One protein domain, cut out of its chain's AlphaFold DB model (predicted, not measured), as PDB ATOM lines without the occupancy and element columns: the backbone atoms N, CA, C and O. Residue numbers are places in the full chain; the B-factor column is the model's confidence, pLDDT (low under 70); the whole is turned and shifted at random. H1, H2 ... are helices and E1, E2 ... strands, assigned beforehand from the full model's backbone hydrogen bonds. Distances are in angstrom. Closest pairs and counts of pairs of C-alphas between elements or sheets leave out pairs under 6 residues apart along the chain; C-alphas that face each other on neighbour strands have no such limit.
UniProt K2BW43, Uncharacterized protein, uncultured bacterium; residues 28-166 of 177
ATOM      1  N   LYS A  28      98.000 132.631 110.203       93.88
ATOM      2  CA  LYS A  28      98.029 132.915 108.771       93.88
ATOM      3  C   LYS A  28      98.992 131.969 108.087       93.88
ATOM      4  O   LYS A  28     100.102 131.756 108.572       93.88
ATOM      5  N   THR A  29      98.591 131.466 106.934       96.56
ATOM      6  CA  THR A  29      99.388 130.508 106.175       96.56
ATOM      7  C   THR A  29      99.840 131.135 104.872       96.56
ATOM      8  O   THR A  29      99.033 131.646 104.092       96.56
ATOM      9  N   TYR A  30     101.138 131.056 104.613       96.88
ATOM     10  CA  TYR A  30     101.763 131.568 103.405       96.88
ATOM     11  C   TYR A  30     102.603 130.498 102.727       96.88
ATOM     12  O   TYR A  30     103.064 129.542 103.345       96.88
ATOM     13  N   LYS A  31     102.863 130.697 101.440       97.06
ATOM     14  CA  LYS A  31     103.854 129.947 100.683       97.06
ATOM     15  C   LYS A  31     104.791 130.910  99.972       97.06
ATOM     16  O   LYS A  31     104.352 131.925  99.437       97.06
ATOM     17  N   LEU A  32     106.074 130.567  99.956       96.81
ATOM     18  CA  LEU A  32     107.070 131.253  99.147       96.81
ATOM     19  C   LEU A  32     107.111 130.596  97.760       96.81
ATOM     20  O   LEU A  32     107.323 129.390  97.656       96.81
ATOM     21  N   GLU A  33     106.897 131.366  96.703       96.75
ATOM     22  CA  GLU A  33     106.914 130.900  95.312       96.75
ATOM     23  C   GLU A  33     107.896 131.735  94.476       96.75
ATOM     24  O   GLU A  33     108.321 132.812  94.890       96.75
ATOM     25  N   ASP A  34     108.296 131.218  93.313       95.94
ATOM     26  CA  ASP A  34     109.148 131.916  92.338       95.94
ATOM     27  C   ASP A  34     110.431 132.544  92.916       95.94
ATOM     28  O   ASP A  34     110.857 133.627  92.511       95.94
ATOM     29  N   LEU A  35     111.072 131.843  93.856       95.75
ATOM     30  CA  LEU A  35     112.305 132.289  94.498       95.75
ATOM     31  C   LEU A  35     113.468 132.374  93.492       95.75
ATOM     32  O   LEU A  35     113.981 131.366  92.996       95.75
ATOM     33  N   LYS A  36     113.950 133.594  93.260       93.12
ATOM     34  CA  LYS A  36     115.039 133.921  92.336       93.12
ATOM     35  C   LYS A  36     116.182 134.613  93.059       93.12
ATOM     36  O   LYS A  36     115.988 135.360  94.013       93.12
ATOM     37  N   ASN A  37     117.386 134.365  92.565       88.88
ATOM     38  CA  ASN A  37     118.602 135.027  93.008       88.88
ATOM     39  C   ASN A  37     118.873 136.240  92.111       88.88
ATOM     40  O   ASN A  37     118.872 136.093  90.890       88.88
ATOM     41  N   VAL A  38     119.077 137.415  92.709       84.75
ATOM     42  CA  VAL A  38     119.323 138.674  91.986       84.75
ATOM     43  C   VAL A  38     120.812 139.009  91.977       84.75
ATOM     44  O   VAL A  38     121.368 139.302  90.924       84.75
ATOM     45  N   VAL A  39     121.478 138.931  93.135       79.06
ATOM     46  CA  VAL A  39     122.922 139.187  93.272       79.06
ATOM     47  C   VAL A  39     123.547 138.132  94.173       79.06
ATOM     48  O   VAL A  39     123.095 137.902  95.295       79.06
ATOM     49  N   SER A  40     124.616 137.507  93.678       65.75
ATOM     50  CA  SER A  40     125.302 136.410  94.355       65.75
ATOM     51  C   SER A  40     126.770 136.339  93.930       65.75
ATOM     52  O   SER A  40     127.147 135.537  93.076       65.75
ATOM     53  N   ASN A  41     127.620 137.154  94.549       62.31
ATOM     54  CA  ASN A  41     129.076 137.060  94.386       62.31
ATOM     55  C   ASN A  41     129.772 136.352  95.568       62.31
ATOM     56  O   ASN A  41     130.995 136.267  95.592       62.31
ATOM     57  N   ASN A  42     129.015 135.819  96.537       71.62
ATOM     58  CA  ASN A  42     129.554 135.194  97.746       71.62
ATOM     59  C   ASN A  42     129.022 133.760  97.932       71.62
ATOM     60  O   ASN A  42     127.837 133.492  97.722       71.62
ATOM     61  N   SER A  43     129.886 132.828  98.350       73.75
ATOM     62  CA  SER A  43     129.527 131.429  98.635       73.75
ATOM     63  C   SER A  43     128.405 131.304  99.670       73.75
ATOM     64  O   SER A  43     127.535 130.445  99.521       73.75
ATOM     65  N   ASN A  44     128.353 132.213 100.646       74.50
ATOM     66  CA  ASN A  44     127.305 132.256 101.667       74.50
ATOM     67  C   ASN A  44     125.910 132.518 101.071       74.50
ATOM     68  O   ASN A  44     124.913 132.051 101.624       74.50
ATOM     69  N   CYS A  45     125.824 133.165  99.898       83.81
ATOM     70  CA  CYS A  45     124.556 133.359  99.195       83.81
ATOM     71  C   CYS A  45     123.985 132.042  98.659       83.81
ATOM     72  O   CYS A  45     122.769 131.879  98.638       83.81
ATOM     73  N   LYS A  46     124.832 131.074  98.272       86.44
ATOM     74  CA  LYS A  46     124.370 129.759  97.787       86.44
ATOM     75  C   LYS A  46     123.729 128.939  98.905       86.44
ATOM     76  O   LYS A  46     122.718 128.285  98.669       86.44
ATOM     77  N   THR A  47     124.312 128.968 100.103       88.81
ATOM     78  CA  THR A  47     123.769 128.250 101.265       88.81
ATOM     79  C   THR A  47     122.435 128.845 101.691       88.81
ATOM     80  O   THR A  47     121.453 128.114 101.771       88.81
ATOM     81  N   LEU A  48     122.364 130.172 101.859       90.69
ATOM     82  CA  LEU A  48     121.109 130.842 102.202       90.69
ATOM     83  C   LEU A  48     120.035 130.637 101.121       90.69
ATOM     84  O   LEU A  48     118.884 130.371 101.447       90.69
ATOM     85  N   TYR A  49     120.400 130.680  99.836       91.81
ATOM     86  CA  TYR A  49     119.458 130.388  98.755       91.81
ATOM     87  C   TYR A  49     118.868 128.975  98.866       91.81
ATOM     88  O   TYR A  49     117.662 128.808  98.721       91.81
ATOM     89  N   LYS A  50     119.689 127.961  99.176       92.19
ATOM     90  CA  LYS A  50     119.208 126.589  99.411       92.19
ATOM     91  C   LYS A  50     118.287 126.494 100.629       92.19
ATOM     92  O   LYS A  50     117.294 125.773 100.572       92.19
ATOM     93  N   ASP A  51     118.594 127.215 101.705       93.44
ATOM     94  CA  ASP A  51     117.733 127.276 102.891       93.44
ATOM     95  C   ASP A  51     116.358 127.867 102.536       93.44
ATOM     96  O   ASP A  51     115.327 127.264 102.832       93.44
ATOM     97  N   LEU A  52     116.336 128.978 101.791       94.38
ATOM     98  CA  LEU A  52     115.107 129.604 101.296       94.38
ATOM     99  C   LEU A  52     114.338 128.701 100.308       94.38
ATOM    100  O   LEU A  52     113.112 128.642 100.359       94.38
ATOM    101  N   GLN A  53     115.034 127.946  99.449       94.88
ATOM    102  CA  GLN A  53     114.418 126.941  98.569       94.88
ATOM    103  C   GLN A  53     113.810 125.765  99.340       94.88
ATOM    104  O   GLN A  53     112.871 125.124  98.871       94.88
ATOM    105  N   ASN A  54     114.371 125.410 100.494       94.69
ATOM    106  CA  ASN A  54     113.796 124.372 101.341       94.69
ATOM    107  C   ASN A  54     112.563 124.892 102.078       94.69
ATOM    108  O   ASN A  54     111.555 124.188 102.118       94.69
ATOM    109  N   LEU A  55     112.620 126.130 102.571       93.69
ATOM    110  CA  LEU A  55     111.478 126.826 103.157       93.69
ATOM    111  C   LEU A  55     110.306 126.915 102.162       93.69
ATOM    112  O   LEU A  55     109.177 126.595 102.513       93.69
ATOM    113  N   SER A  56     110.568 127.229 100.885       94.25
ATOM    114  CA  SER A  56     109.527 127.349  99.850       94.25
ATOM    115  C   SER A  56     108.786 126.047  99.510       94.25
ATOM    116  O   SER A  56     107.780 126.071  98.800       94.25
ATOM    117  N   LYS A  57     109.269 124.889  99.976       93.75
ATOM    118  CA  LYS A  57     108.623 123.586  99.728       93.75
ATOM    119  C   LYS A  57     107.430 123.329 100.644       93.75
ATOM    120  O   LYS A  57     106.659 122.415 100.362       93.75
ATOM    121  N   LYS A  58     107.291 124.080 101.738       91.44
ATOM    122  CA  LYS A  58     106.251 123.871 102.748       91.44
ATOM    123  C   LYS A  58     105.462 125.161 102.993       91.44
ATOM    124  O   LYS A  58     105.991 126.248 102.766       91.44
ATOM    125  N   PRO A  59     104.201 125.057 103.439       94.75
ATOM    126  CA  PRO A  59     103.493 126.198 103.995       94.75
ATOM    127  C   PRO A  59     104.199 126.722 105.250       94.75
ATOM    128  O   PRO A  59     104.748 125.944 106.032       94.75
ATOM    129  N   ILE A  60     104.151 128.035 105.431       96.06
ATOM    130  CA  ILE A  60     104.657 128.758 106.593       96.06
ATOM    131  C   ILE A  60     103.432 129.257 107.356       96.06
ATOM    132  O   ILE A  60     102.667 130.067 106.831       96.06
ATOM    133  N   GLU A  61     103.227 128.741 108.564       96.00
ATOM    134  CA  GLU A  61     102.101 129.088 109.430       96.00
ATOM    135  C   GLU A  61     102.600 130.045 110.510       96.00
ATOM    136  O   GLU A  61     103.380 129.652 111.376       96.00
ATOM    137  N   VAL A  62     102.144 131.294 110.471       95.06
ATOM    138  CA  VAL A  62     102.605 132.344 111.379       95.06
ATOM    139  C   VAL A  62     101.471 132.964 112.178       95.06
ATOM    140  O   VAL A  62     100.347 133.102 111.697       95.06
ATOM    141  N   GLN A  63     101.798 133.396 113.387       94.31
ATOM    142  CA  GLN A  63     100.948 134.216 114.242       94.31
ATOM    143  C   GLN A  63     101.638 135.551 114.499       94.31
ATOM    144  O   GLN A  63     102.861 135.601 114.630       94.31
ATOM    145  N   PHE A  64     100.865 136.631 114.556       93.25
ATOM    146  CA  PHE A  64     101.388 137.971 114.794       93.25
ATOM    147  C   PHE A  64     100.920 138.457 116.157       93.25
ATOM    148  O   PHE A  64      99.731 138.408 116.461       93.25
ATOM    149  N   THR A  65     101.853 139.003 116.922       91.88
ATOM    150  CA  THR A  65     101.581 139.696 118.177       91.88
ATOM    151  C   THR A  65     102.009 141.139 118.014       91.88
ATOM    152  O   THR A  65     103.150 141.417 117.633       91.88
ATOM    153  N   LYS A  66     101.107 142.079 118.299       91.06
ATOM    154  CA  LYS A  66     101.453 143.499 118.281       91.06
ATOM    155  C   LYS A  66     102.406 143.810 119.435       91.06
ATOM    156  O   LYS A  66     102.096 143.531 120.586       91.06
ATOM    157  N   SER A  67     103.569 144.366 119.105       89.81
ATOM    158  CA  SER A  67     104.577 144.805 120.076       89.81
ATOM    159  C   SER A  67     104.522 146.310 120.317       89.81
ATOM    160  O   SER A  67     104.801 146.745 121.426       89.81
ATOM    161  N   ASP A  68     104.206 147.092 119.283       87.69
ATOM    162  CA  ASP A  68     104.050 148.552 119.332       87.69
ATOM    163  C   ASP A  68     103.098 149.005 118.204       87.69
ATOM    164  O   ASP A  68     102.598 148.159 117.461       87.69
ATOM    165  N   GLU A  69     102.838 150.307 118.046       83.00
ATOM    166  CA  GLU A  69     101.846 150.875 117.118       83.00
ATOM    167  C   GLU A  69     101.885 150.246 115.714       83.00
ATOM    168  O   GLU A  69     100.843 149.814 115.210       83.00
ATOM    169  N   SER A  70     103.080 150.123 115.132       87.94
ATOM    170  CA  SER A  70     103.314 149.580 113.789       87.94
ATOM    171  C   SER A  70     104.191 148.326 113.761       87.94
ATOM    172  O   SER A  70     104.541 147.865 112.673       87.94
ATOM    173  N   THR A  71     104.571 147.784 114.923       93.31
ATOM    174  CA  THR A  71     105.572 146.713 115.050       93.31
ATOM    175  C   THR A  71     104.949 145.431 115.584       93.31
ATOM    176  O   THR A  71     104.199 145.440 116.559       93.31
ATOM    177  N   PHE A  72     105.320 144.308 114.976       94.06
ATOM    178  CA  PHE A  72     104.791 142.984 115.261       94.06
ATOM    179  C   PHE A  72     105.927 141.997 115.491       94.06
ATOM    180  O   PHE A  72     106.903 141.963 114.736       94.06
ATOM    181  N   ILE A  73     105.767 141.163 116.511       95.00
ATOM    182  CA  ILE A  73     106.527 139.925 116.662       95.00
ATOM    183  C   ILE A  73     105.763 138.849 115.902       95.00
ATOM    184  O   ILE A  73     104.541 138.755 116.013       95.00
ATOM    185  N   VAL A  74     106.477 138.055 115.113       95.12
ATOM    186  CA  VAL A  74     105.895 136.998 114.294       95.12
ATOM    187  C   VAL A  74     106.435 135.660 114.774       95.12
ATOM    188  O   VAL A  74     107.643 135.460 114.877       95.12
ATOM    189  N   GLN A  75     105.534 134.740 115.094       95.38
ATOM    190  CA  GLN A  75     105.880 133.399 115.535       95.38
ATOM    191  C   GLN A  75     105.539 132.401 114.433       95.38
ATOM    192  O   GLN A  75     104.372 132.243 114.090       95.38
ATOM    193  N   ASP A  76     106.550 131.718 113.898       94.19
ATOM    194  CA  ASP A  76     106.350 130.562 113.024       94.19
ATOM    195  C   ASP A  76     106.077 129.314 113.864       94.19
ATOM    196  O   ASP A  76     106.866 128.934 114.730       94.19
ATOM    197  N   LYS A  77     104.964 128.644 113.578       92.81
ATOM    198  CA  LYS A  77     104.498 127.467 114.320       92.81
ATOM    199  C   LYS A  77     105.488 126.300 114.269       92.81
ATOM    200  O   LYS A  77     105.531 125.489 115.190       92.81
ATOM    201  N   ASN A  78     106.284 126.217 113.201       91.12
ATOM    202  CA  ASN A  78     107.251 125.142 112.987       91.12
ATOM    203  C   ASN A  78     108.689 125.521 113.383       91.12
ATOM    204  O   ASN A  78     109.591 124.703 113.190       91.12
ATOM    205  N   ASN A  79     108.913 126.727 113.921       90.00
ATOM    206  CA  ASN A  79     110.229 127.274 114.275       90.00
ATOM    207  C   ASN A  79     111.275 127.215 113.138       90.00
ATOM    208  O   ASN A  79     112.479 127.176 113.393       90.00
ATOM    209  N   GLN A  80     110.837 127.195 111.879       92.38
ATOM    210  CA  GLN A  80     111.698 127.313 110.699       92.38
ATOM    211  C   GLN A  80     112.176 128.753 110.510       92.38
ATOM    212  O   GLN A  80     113.259 128.977 109.964       92.38
ATOM    213  N   LEU A  81     111.362 129.707 110.969       95.56
ATOM    214  CA  LEU A  81     111.688 131.123 111.065       95.56
ATOM    215  C   LEU A  81     111.773 131.507 112.539       95.56
ATOM    216  O   LEU A  81     110.845 131.257 113.306       95.56
ATOM    217  N   THR A  82     112.874 132.128 112.941       96.31
ATOM    218  CA  THR A  82     113.063 132.595 114.321       96.31
ATOM    219  C   THR A  82     113.406 134.078 114.349       96.31
ATOM    220  O   THR A  82     113.721 134.671 113.318       96.31
ATOM    221  N   LYS A  83     113.285 134.705 115.529       95.94
ATOM    222  CA  LYS A  83     113.532 136.148 115.738       95.94
ATOM    223  C   LYS A  83     112.829 137.034 114.699       95.94
ATOM    224  O   LYS A  83     113.392 138.018 114.229       95.94
ATOM    225  N   HIS A  84     111.619 136.642 114.302       96.88
ATOM    226  CA  HIS A  84     110.907 137.276 113.206       96.88
ATOM    227  C   HIS A  84     110.138 138.492 113.723       96.88
ATOM    228  O   HIS A  84     109.265 138.384 114.581       96.88
ATOM    229  N   ASN A  85     110.477 139.663 113.193       96.38
ATOM    230  CA  ASN A  85     109.757 140.906 113.414       96.38
ATOM    231  C   ASN A  85     109.261 141.493 112.086       96.38
ATOM    232  O   ASN A  85     109.838 141.279 111.016       96.38
ATOM    233  N   LEU A  86     108.176 142.251 112.167       96.25
ATOM    234  CA  LEU A  86     107.569 142.962 111.051       96.25
ATOM    235  C   LEU A  86     107.208 144.376 111.495       96.25
ATOM    236  O   LEU A  86     106.727 144.580 112.603       96.25
ATOM    237  N   VAL A  87     107.404 145.346 110.613       96.44
ATOM    238  CA  VAL A  87     106.994 146.737 110.785       96.44
ATOM    239  C   VAL A  87     106.175 147.162 109.573       96.44
ATOM    240  O   VAL A  87     106.592 146.968 108.429       96.44
ATOM    241  N   ILE A  88     105.012 147.762 109.813       95.88
ATOM    242  CA  ILE A  88     104.257 148.465 108.774       95.88
ATOM    243  C   ILE A  88     104.923 149.824 108.557       95.88
ATOM    244  O   ILE A  88     104.889 150.680 109.432       95.88
ATOM    245  N   VAL A  89     105.543 150.017 107.393       96.31
ATOM    246  CA  VAL A  89     106.299 151.241 107.071       96.31
ATOM    247  C   VAL A  89     105.410 152.289 106.420       96.31
ATOM    248  O   VAL A  89     105.548 153.485 106.660       96.31
ATOM    249  N   LYS A  90     104.493 151.841 105.566       95.62
ATOM    250  CA  LYS A  90     103.527 152.713 104.908       95.62
ATOM    251  C   LYS A  90     102.247 151.946 104.669       95.62
ATOM    252  O   LYS A  90     102.285 150.799 104.233       95.62
ATOM    253  N   GLN A  91     101.120 152.600 104.894       95.62
ATOM    254  CA  GLN A  91      99.818 152.033 104.603       95.62
ATOM    255  C   GLN A  91      98.884 153.102 104.058       95.62
ATOM    256  O   GLN A  91      98.816 154.216 104.572       95.62
ATOM    257  N   LYS A  92      98.137 152.727 103.025       94.94
ATOM    258  CA  LYS A  92      96.940 153.420 102.576       94.94
ATOM    259  C   LYS A  92      95.830 152.383 102.499       94.94
ATOM    260  O   LYS A  92      95.983 151.392 101.793       94.94
ATOM    261  N   ALA A  93      94.746 152.609 103.225       92.50
ATOM    262  CA  ALA A  93      93.578 151.742 103.208       92.50
ATOM    263  C   ALA A  93      92.310 152.581 103.036       92.50
ATOM    264  O   ALA A  93      92.223 153.699 103.546       92.50
ATOM    265  N   ASP A  94      91.350 152.027 102.308       87.31
ATOM    266  CA  ASP A  94      89.967 152.481 102.229       87.31
ATOM    267  C   ASP A  94      89.030 151.265 102.391       87.31
ATOM    268  O   ASP A  94      89.481 150.167 102.719       87.31
ATOM    269  N   GLN A  95      87.720 151.446 102.206       85.69
ATOM    270  CA  GLN A  95      86.727 150.389 102.454       85.69
ATOM    271  C   GLN A  95      86.917 149.122 101.601       85.69
ATOM    272  O   GLN A  95      86.460 148.055 102.002       85.69
ATOM    273  N   ASN A  96      87.549 149.220 100.427       92.88
ATOM    274  CA  ASN A  96      87.687 148.099  99.493       92.88
ATOM    275  C   ASN A  96      89.120 147.874  99.017       92.88
ATOM    276  O   ASN A  96      89.381 146.876  98.345       92.88
ATOM    277  N   MET A  97      90.043 148.770  99.351       93.44
ATOM    278  CA  MET A  97      91.425 148.673  98.937       93.44
ATOM    279  C   MET A  97      92.399 148.857 100.086       93.44
ATOM    280  O   MET A  97      92.179 149.597 101.042       93.44
ATOM    281  N   ILE A  98      93.546 148.215  99.933       95.88
ATOM    282  CA  ILE A  98      94.718 148.435 100.758       95.88
ATOM    283  C   ILE A  98      95.965 148.361  99.892       95.88
ATOM    284  O   ILE A  98      96.105 147.472  99.055       95.88
ATOM    285  N   ASN A  99      96.889 149.281 100.132       96.69
ATOM    286  CA  ASN A  99      98.285 149.147  99.757       96.69
ATOM    287  C   ASN A  99      99.129 149.370 101.017       96.69
ATOM    288  O   ASN A  99      99.065 150.429 101.649       96.69
ATOM    289  N   ARG A 100      99.886 148.346 101.402       96.81
ATOM    290  CA  ARG A 100     100.720 148.314 102.597       96.81
ATOM    291  C   ARG A 100     102.126 147.877 102.212       96.81
ATOM    292  O   ARG A 100     102.312 146.813 101.636       96.81
ATOM    293  N   ILE A 101     103.118 148.655 102.619       97.75
ATOM    294  CA  ILE A 101     104.525 148.268 102.567       97.75
ATOM    295  C   ILE A 101     104.932 147.847 103.971       97.75
ATOM    296  O   ILE A 101     104.809 148.623 104.925       97.75
ATOM    297  N   VAL A 102     105.432 146.620 104.085       97.31
ATOM    298  CA  VAL A 102     106.008 146.095 105.323       97.31
ATOM    299  C   VAL A 102     107.491 145.824 105.138       97.31
ATOM    300  O   VAL A 102     107.937 145.426 104.062       97.31
ATOM    301  N   MET A 103     108.242 146.016 106.213       97.81
ATOM    302  CA  MET A 103     109.636 145.609 106.322       97.81
ATOM    303  C   MET A 103     109.798 144.707 107.534       97.81
ATOM    304  O   MET A 103     109.020 144.789 108.478       97.81
ATOM    305  N   GLY A 104     110.817 143.864 107.547       96.62
ATOM    306  CA  GLY A 104     111.101 143.072 108.730       96.62
ATOM    307  C   GLY A 104     112.429 142.358 108.656       96.62
ATOM    308  O   GLY A 104     113.154 142.463 107.668       96.62
ATOM    309  N   ALA A 105     112.725 141.625 109.719       96.88
ATOM    310  CA  ALA A 105     113.863 140.733 109.784       96.88
ATOM    311  C   ALA A 105     113.431 139.399 110.389       96.88
ATOM    312  O   ALA A 105     112.430 139.318 111.100       96.88
ATOM    313  N   LEU A 106     114.161 138.345 110.055       96.94
ATOM    314  CA  LEU A 106     113.985 137.000 110.589       96.94
ATOM    315  C   LEU A 106     115.297 136.226 110.477       96.94
ATOM    316  O   LEU A 106     116.238 136.663 109.813       96.94
ATOM    317  N   GLU A 107     115.351 135.051 111.085       95.62
ATOM    318  CA  GLU A 107     116.429 134.089 110.904       95.62
ATOM    319  C   GLU A 107     115.915 132.811 110.237       95.62
ATOM    320  O   GLU A 107     114.885 132.263 110.630       95.62
ATOM    321  N   VAL A 108     116.674 132.311 109.257       93.88
ATOM    322  CA  VAL A 108     116.503 130.971 108.669       93.88
ATOM    323  C   VAL A 108     117.798 130.202 108.886       93.88
ATOM    324  O   VAL A 108     118.853 130.631 108.415       93.88
ATOM    325  N   ASN A 109     117.751 129.074 109.602       92.56
ATOM    326  CA  ASN A 109     118.944 128.280 109.935       92.56
ATOM    327  C   ASN A 109     120.096 129.149 110.494       92.56
ATOM    328  O   ASN A 109     121.225 129.079 109.995       92.56
ATOM    329  N   HIS A 110     119.779 129.995 111.486       91.31
ATOM    330  CA  HIS A 110     120.684 130.950 112.154       91.31
ATOM    331  C   HIS A 110     121.310 132.028 111.257       91.31
ATOM    332  O   HIS A 110     122.282 132.660 111.656       91.31
ATOM    333  N   LYS A 111     120.782 132.244 110.048       91.31
ATOM    334  CA  LYS A 111     121.224 133.315 109.148       91.31
ATOM    335  C   LYS A 111     120.185 134.413 109.138       91.31
ATOM    336  O   LYS A 111     119.019 134.140 108.841       91.31
ATOM    337  N   LYS A 112     120.610 135.646 109.404       93.12
ATOM    338  CA  LYS A 112     119.710 136.798 109.350       93.12
ATOM    339  C   LYS A 112     119.270 137.076 107.909       93.12
ATOM    340  O   LYS A 112     120.089 137.077 106.985       93.12
ATOM    341  N   VAL A 113     117.980 137.351 107.741       94.88
ATOM    342  CA  VAL A 113     117.359 137.811 106.500       94.88
ATOM    343  C   VAL A 113     116.504 139.035 106.797       94.88
ATOM    344  O   VAL A 113     115.556 138.961 107.574       94.88
ATOM    345  N   ASP A 114     116.829 140.152 106.159       96.19
ATOM    346  CA  ASP A 114     116.004 141.356 106.126       96.19
ATOM    347  C   ASP A 114     115.079 141.297 104.898       96.19
ATOM    348  O   ASP A 114     115.459 140.749 103.859       96.19
ATOM    349  N   TYR A 115     113.859 141.829 104.988       96.94
ATOM    350  CA  TYR A 115     112.889 141.740 103.895       96.94
ATOM    351  C   TYR A 115     111.984 142.961 103.744       96.94
ATOM    352  O   TYR A 115     111.748 143.707 104.695       96.94
ATOM    353  N   VAL A 116     111.440 143.121 102.534       97.81
ATOM    354  CA  VAL A 116     110.403 144.104 102.185       97.81
ATOM    355  C   VAL A 116     109.309 143.411 101.377       97.81
ATOM    356  O   VAL A 116     109.626 142.685 100.435       97.81
ATOM    357  N   VAL A 117     108.038 143.640 101.719       98.19
ATOM    358  CA  VAL A 117     106.869 143.116 100.987       98.19
ATOM    359  C   VAL A 117     105.890 144.245 100.694       98.19
ATOM    360  O   VAL A 117     105.593 145.055 101.575       98.19
ATOM    361  N   GLU A 118     105.343 144.260  99.480       97.69
ATOM    362  CA  GLU A 118     104.161 145.060  99.146       97.69
ATOM    363  C   GLU A 118     102.906 144.183  99.221       97.69
ATOM    364  O   GLU A 118     102.715 143.260  98.430       97.69
ATOM    365  N   VAL A 119     102.039 144.477 100.185       96.94
ATOM    366  CA  VAL A 119     100.748 143.822 100.383       96.94
ATOM    367  C   VAL A 119      99.663 144.718  99.799       96.94
ATOM    368  O   VAL A 119      99.379 145.792 100.329       96.94
ATOM    369  N   ALA A 120      99.034 144.259  98.721       95.12
ATOM    370  CA  ALA A 120      97.977 144.996  98.041       95.12
ATOM    371  C   ALA A 120      96.700 144.161  97.920       95.12
ATOM    372  O   ALA A 120      96.737 142.983  97.568       95.12
ATOM    373  N   GLY A 121      95.552 144.775  98.171       95.00
ATOM    374  CA  GLY A 121      94.244 144.169  97.959       95.00
ATOM    375  C   GLY A 121      93.301 145.188  97.351       95.00
ATOM    376  O   GLY A 121      93.246 146.310  97.835       95.00
ATOM    377  N   ASP A 122      92.562 144.791  96.321       95.06
ATOM    378  CA  ASP A 122      91.434 145.547  95.778       95.06
ATOM    379  C   ASP A 122      90.254 144.585  95.611       95.06
ATOM    380  O   ASP A 122      90.294 143.664  94.794       95.06
ATOM    381  N   LEU A 123      89.221 144.768  96.436       93.94
ATOM    382  CA  LEU A 123      88.028 143.922  96.451       93.94
ATOM    383  C   LEU A 123      87.111 144.158  95.247       93.94
ATOM    384  O   LEU A 123      86.306 143.285  94.921       93.94
ATOM    385  N   ASN A 124      87.239 145.302  94.572       94.88
ATOM    386  CA  ASN A 124      86.474 145.606  93.365       94.88
ATOM    387  C   ASN A 124      87.091 144.939  92.131       94.88
ATOM    388  O   ASN A 124      86.385 144.606  91.174       94.88
ATOM    389  N   ASN A 125      88.399 144.679  92.158       94.44
ATOM    390  CA  ASN A 125      89.098 143.976  91.096       94.44
ATOM    391  C   ASN A 125      89.010 142.450  91.272       94.44
ATOM    392  O   ASN A 125      89.848 141.813  91.909       94.44
ATOM    393  N   LYS A 126      88.022 141.825  90.618       89.56
ATOM    394  CA  LYS A 126      87.842 140.357  90.623       89.56
ATOM    395  C   LYS A 126      89.033 139.577  90.052       89.56
ATOM    396  O   LYS A 126      89.177 138.395  90.350       89.56
ATOM    397  N   SER A 127      89.861 140.212  89.224       91.44
ATOM    398  CA  SER A 127      91.059 139.607  88.636       91.44
ATOM    399  C   SER A 127      92.302 139.773  89.511       91.44
ATOM    400  O   SER A 127      93.358 139.238  89.164       91.44
ATOM    401  N   HIS A 128      92.198 140.495  90.635       91.31
ATOM    402  CA  HIS A 128      93.309 140.702  91.555       91.31
ATOM    403  C   HIS A 128      93.824 139.373  92.101       91.31
ATOM    404  O   HIS A 128      93.063 138.528  92.583       91.31
ATOM    405  N   ARG A 129      95.143 139.195  92.049       93.06
ATOM    406  CA  ARG A 129      95.819 138.028  92.612       93.06
ATOM    407  C   ARG A 129      96.419 138.424  93.951       93.06
ATOM    408  O   ARG A 129      97.268 139.305  94.010       93.06
ATOM    409  N   TYR A 130      96.016 137.737  95.016       94.69
ATOM    410  CA  TYR A 130      96.601 137.887  96.350       94.69
ATOM    411  C   TYR A 130      97.927 137.134  96.404       94.69
ATOM    412  O   TYR A 130      98.024 136.049  96.966       94.69
ATOM    413  N   VAL A 131      98.919 137.678  95.710       96.81
ATOM    414  CA  VAL A 131     100.286 137.172  95.629       96.81
ATOM    415  C   VAL A 131     101.196 138.389  95.682       96.81
ATOM    416  O   VAL A 131     101.089 139.274  94.836       96.81
ATOM    417  N   TYR A 132     102.054 138.451  96.690       97.62
ATOM    418  CA  TYR A 132     102.773 139.668  97.049       97.62
ATOM    419  C   TYR A 132     104.255 139.550  96.704       97.62
ATOM    420  O   TYR A 132     104.887 138.574  97.113       97.62
ATOM    421  N   PRO A 133     104.846 140.508  95.976       97.31
ATOM    422  CA  PRO A 133     106.281 140.500  95.741       97.31
ATOM    423  C   PRO A 133     107.040 140.729  97.054       97.31
ATOM    424  O   PRO A 133     106.680 141.598  97.849       97.31
ATOM    425  N   ILE A 134     108.112 139.961  97.260       98.06
ATOM    426  CA  ILE A 134     109.033 140.111  98.390       98.06
ATOM    427  C   ILE A 134     110.472 140.248  97.896       98.06
ATOM    428  O   ILE A 134     110.909 139.517  97.004       98.06
ATOM    429  N   ILE A 135     111.215 141.165  98.513       96.50
ATOM    430  CA  ILE A 135     112.668 141.289  98.386       96.50
ATOM    431  C   ILE A 135     113.290 140.813  99.695       96.50
ATOM    432  O   ILE A 135     112.849 141.216 100.767       96.50
ATOM    433  N   LEU A 136     114.310 139.963  99.598       95.50
ATOM    434  CA  LEU A 136     115.032 139.368 100.721       95.50
ATOM    435  C   LEU A 136     116.517 139.730 100.617       95.50
ATOM    436  O   LEU A 136     117.110 139.603  99.543       95.50
ATOM    437  N   ALA A 137     117.131 140.113 101.731       93.62
ATOM    438  CA  ALA A 137     118.550 140.424 101.842       93.62
ATOM    439  C   ALA A 137     119.188 139.619 102.985       93.62
ATOM    440  O   ALA A 137     118.710 139.651 104.111       93.62
ATOM    441  N   GLY A 138     120.270 138.887 102.711       90.12
ATOM    442  CA  GLY A 138     121.007 138.152 103.755       90.12
ATOM    443  C   GLY A 138     121.892 139.056 104.628       90.12
ATOM    444  O   GLY A 138     122.179 140.182 104.231       90.12
ATOM    445  N   GLU A 139     122.399 138.513 105.744       71.31
ATOM    446  CA  GLU A 139     123.150 139.121 106.877       71.31
ATOM    447  C   GLU A 139     124.297 140.123 106.580       71.31
ATOM    448  O   GLU A 139     124.888 140.677 107.492       71.31
ATOM    449  N   ASN A 140     124.610 140.438 105.324       71.19
ATOM    450  CA  ASN A 140     125.568 141.493 104.965       71.19
ATOM    451  C   ASN A 140     125.119 142.354 103.773       71.19
ATOM    452  O   ASN A 140     125.959 142.987 103.140       71.19
ATOM    453  N   ALA A 141     123.836 142.313 103.391       69.75
ATOM    454  CA  ALA A 141     123.304 142.958 102.183       69.75
ATOM    455  C   ALA A 141     124.117 142.636 100.907       69.75
ATOM    456  O   ALA A 141     124.223 143.437  99.986       69.75
ATOM    457  N   ARG A 142     124.741 141.452 100.865       79.75
ATOM    458  CA  ARG A 142     125.530 140.948  99.721       79.75
ATOM    459  C   ARG A 142     124.790 139.887  98.915       79.75
ATOM    460  O   ARG A 142     125.213 139.545  97.817       79.75
ATOM    461  N   CYS A 143     123.711 139.354  99.480       88.19
ATOM    462  CA  CYS A 143     122.865 138.345  98.868       88.19
ATOM    463  C   CYS A 143     121.468 138.930  98.754       88.19
ATOM    464  O   CYS A 143     120.871 139.233  99.787       88.19
ATOM    465  N   PHE A 144     120.976 139.078  97.528       92.25
ATOM    466  CA  PHE A 144     119.636 139.592  97.270       92.25
ATOM    467  C   PHE A 144     118.818 138.556  96.517       92.25
ATOM    468  O   PHE A 144     119.264 138.011  95.504       92.25
ATOM    469  N   PHE A 145     117.607 138.322  97.005       93.69
ATOM    470  CA  PHE A 145     116.654 137.397  96.414       93.69
ATOM    471  C   PHE A 145     115.308 138.085  96.242       93.69
ATOM    472  O   PHE A 145     114.960 139.007  96.977       93.69
ATOM    473  N   THR A 146     114.536 137.598  95.283       96.38
ATOM    474  CA  THR A 146     113.132 137.968  95.111       96.38
ATOM    475  C   THR A 146     112.288 136.717  95.161       96.38
ATOM    476  O   THR A 146     112.719 135.670  94.680       96.38
ATOM    477  N   ALA A 147     111.080 136.828  95.678       97.44
ATOM    478  CA  ALA A 147     110.099 135.759  95.620       97.44
ATOM    479  C   ALA A 147     108.687 136.352  95.589       97.44
ATOM    480  O   ALA A 147     108.500 137.572  95.564       97.44
ATOM    481  N   LEU A 148     107.701 135.469  95.609       97.94
ATOM    482  CA  LEU A 148     106.298 135.787  95.789       97.94
ATOM    483  C   LEU A 148     105.807 135.156  97.093       97.94
ATOM    484  O   LEU A 148     106.024 133.970  97.333       97.94
ATOM    485  N   VAL A 149     105.131 135.935  97.928       97.56
ATOM    486  CA  VAL A 149     104.424 135.451  99.114       97.56
ATOM    487  C   VAL A 149     102.968 135.243  98.734       97.56
ATOM    488  O   VAL A 149     102.245 136.191  98.432       97.56
ATOM    489  N   LYS A 150     102.531 133.988  98.753       97.69
ATOM    490  CA  LYS A 150     101.167 133.595  98.423       97.69
ATOM    491  C   LYS A 150     100.428 133.140  99.682       97.69
ATOM    492  O   LYS A 150     100.732 132.055 100.178       97.69
ATOM    493  N   PRO A 151      99.496 133.938 100.226       96.94
ATOM    494  CA  PRO A 151      98.584 133.471 101.266       96.94
ATOM    495  C   PRO A 151      97.711 132.308 100.779       96.94
ATOM    496  O   PRO A 151      97.389 132.204  99.591       96.94
ATOM    497  N   ASP A 152      97.309 131.442 101.706       96.75
ATOM    498  CA  ASP A 152      96.284 130.433 101.446       96.75
ATOM    499  C   ASP A 152      94.873 131.047 101.370       96.75
ATOM    500  O   ASP A 152      94.653 132.228 101.653       96.75
ATOM    501  N   GLN A 153      93.894 130.233 100.972       96.06
ATOM    502  CA  GLN A 153      92.525 130.699 100.758       96.06
ATOM    503  C   GLN A 153      91.889 131.253 102.043       96.06
ATOM    504  O   GLN A 153      91.268 132.314 102.008       96.06
ATOM    505  N   THR A 154      92.096 130.593 103.184       94.75
ATOM    506  CA  THR A 154      91.565 131.029 104.484       94.75
ATOM    507  C   THR A 154      92.146 132.381 104.905       94.75
ATOM    508  O   THR A 154      91.414 133.277 105.340       94.75
ATOM    509  N   THR A 155      93.457 132.570 104.725       94.94
ATOM    510  CA  THR A 155      94.146 133.840 104.990       94.94
ATOM    511  C   THR A 155      93.612 134.943 104.081       94.94
ATOM    512  O   THR A 155      93.353 136.049 104.558       94.94
ATOM    513  N   ILE A 156      93.381 134.648 102.795       95.44
ATOM    514  CA  ILE A 156      92.788 135.592 101.835       95.44
ATOM    515  C   ILE A 156      91.375 135.991 102.262       95.44
ATOM    516  O   ILE A 156      91.068 137.179 102.321       95.44
ATOM    517  N   GLU A 157      90.502 135.033 102.564       93.50
ATOM    518  CA  GLU A 157      89.113 135.310 102.950       93.50
ATOM    519  C   GLU A 157      89.030 136.150 104.224       93.50
ATOM    520  O   GLU A 157      88.255 137.104 104.300       93.50
ATOM    521  N   THR A 158      89.881 135.841 105.200       92.25
ATOM    522  CA  THR A 158      89.983 136.604 106.446       92.25
ATOM    523  C   THR A 158      90.509 138.013 106.191       92.25
ATOM    524  O   THR A 158      89.991 138.982 106.746       92.25
ATOM    525  N   PHE A 159      91.506 138.161 105.320       93.12
ATOM    526  CA  PHE A 159      92.030 139.467 104.936       93.12
ATOM    527  C   PHE A 159      90.967 140.325 104.237       93.12
ATOM    528  O   PHE A 159      90.776 141.480 104.607       93.12
ATOM    529  N   LYS A 160      90.193 139.746 103.308       93.06
ATOM    530  CA  LYS A 160      89.080 140.434 102.630       93.06
ATOM    531  C   LYS A 160      88.028 140.945 103.615       93.06
ATOM    532  O   LYS A 160      87.652 142.111 103.539       93.06
ATOM    533  N   LYS A 161      87.601 140.105 104.567       91.88
ATOM    534  CA  LYS A 161      86.654 140.505 105.623       91.88
ATOM    535  C   LYS A 161      87.192 141.675 106.450       91.88
ATOM    536  O   LYS A 161      86.450 142.605 106.747       91.88
ATOM    537  N   ASN A 162      88.485 141.661 106.777       92.00
ATOM    538  CA  ASN A 162      89.115 142.740 107.537       92.00
ATOM    539  C   ASN A 162      89.248 144.052 106.753       92.00
ATOM    540  O   ASN A 162      89.151 145.112 107.367       92.00
ATOM    541  N   ILE A 163      89.439 144.004 105.429       92.00
ATOM    542  CA  ILE A 163      89.390 145.207 104.579       92.00
ATOM    543  C   ILE A 163      87.992 145.832 104.665       92.00
ATOM    544  O   ILE A 163      87.869 146.999 105.026       92.00
ATOM    545  N   GLN A 164      86.939 145.036 104.445       91.19
ATOM    546  CA  GLN A 164      85.549 145.516 104.483       91.19
ATOM    547  C   GLN A 164      85.138 146.054 105.859       91.19
ATOM    548  O   GLN A 164      84.378 147.013 105.948       91.19
ATOM    549  N   ALA A 165      85.650 145.446 106.930       89.62
ATOM    550  CA  ALA A 165      85.404 145.879 108.302       89.62
ATOM    551  C   ALA A 165      86.251 147.097 108.727       89.62
ATOM    552  O   ALA A 165      86.062 147.607 109.826       89.62
ATOM    553  N   GLY A 166      87.206 147.551 107.905       88.75
ATOM    554  CA  GLY A 166      88.129 148.639 108.251       88.75
ATOM    555  C   GLY A 166      89.227 148.261 109.258       88.75
ATOM    556  O   GLY A 166      90.024 149.114 109.648       88.75
TER     557      GLY A 166
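What this domain is: This is residues 28 to 166 of the 177 residues of an uncharacterized protein of uncultured bacterium (UniProt K2BW43). A closed barrel of eight antiparallel strands, E1 to E8, makes the body, with one helix packed at each end of it: H1 by the ends of E5 and E7 and the starts of E6 and E8, H2 by the start of E1 and the turn between E4 and E5. Round the ring the strands follow their order along the chain, E8 closing back onto E1, and sharp bends in E1, E4 and E5 help the sheet wrap round. The printed part has 139 residues, with two named helices and eight named strands in the order E1 H1 E2 E3 E4 E5 E6 E7 E8 H2, and its class is mixed, helices and strands. It is compact, with a radius of gyration of the C-alphas of 15.2 A and spans of 47 by 33 by 26 A.

Where its parts are: The barrel begins with E1, residues 28 to 40, 31.0 A long, from C-alpha 28 at (98.029, 132.915, 108.771); it bends by 61 degrees at residue 34. E2 is residues 60 to 68, 23.5 A, and E3 residues 71 to 76. E4, residues 81 to 93, is 28.5 A long and bends by 73 degrees at residue 84. E5, residues 97 to 108, is 32.2 A long and bends by 60 degrees at residue 105. E6, residues 111 to 122, measures 34.9 A, from C-alpha 111 at (121.224, 133.315, 109.148). E7 is residues 132 to 138, 19.5 A, and E8 residues 143 to 151, 24.9 A. H1, residues 43 to 55, is 19.2 A long, and H2, residues 153 to 164, is 16.8 A long and ends with C-alpha 164 at (85.549, 145.516, 104.483).

How they stand to each other: E2 to E8 form a meander, each strand the antiparallel neighbour of the one before, and each step is a hairpin. N 65 and O 73 are 2.8 A apart between E2 and E3, and N 72 and O 86 2.8 A between E3 and E4. For E4 and E5 the pair is N 87 and O 103, 2.7 A; for E5 and E6, N 100 and O 119, 2.8 A. E6 and E7 have N 114 and O 137 at 2.8 A, and E7 and E8 have N 132 and O 149 at 2.9 A. The pairing of E1 is staggered: residues 30 to 40 pair with E8, N 33 and O 148 being 2.8 A apart, while residues 28 to 30 pair with E2, N 28 and O 62 being 2.8 A apart. H1 is on the barrel and outside it, at a height over the sheet of 7.3 A; it lies over E7 and only just over E8, with 3 C-alphas, and runs slantwise to the strands, at 34 degrees to E7 on the local plane. Its closest C-alphas to E8 are those of Cys 45 and Cys 143, 5.3 A, and to E5 those of Asp 51 and Val 108, 7.0 A. H2 is also on the barrel and outside it, at a height of 6.7 A, over none of the strands, but only just, with 2 C-alphas falling on E8. Its closest C-alphas to E1 are those of Lys 28 and Thr 155, 5.5 A, and to E5 those of Met 97 and Ile 163, 6.9 A. H1 and H2 are apart. Every O i to N i+4 pair is within hydrogen-bond range in H2, and 8 of 9 are in H1.

The domain as a whole: The two C-alphas farthest apart, those of Ser 43 and Ala 165, are 47.4 A apart. The printed part has no cut and no long link; the link from E6 to E7, 9 residues, is short, and the others are tight. The mean pLDDT of the printed part is 92.3, with residues 40 to 41 and residue 141 under 70.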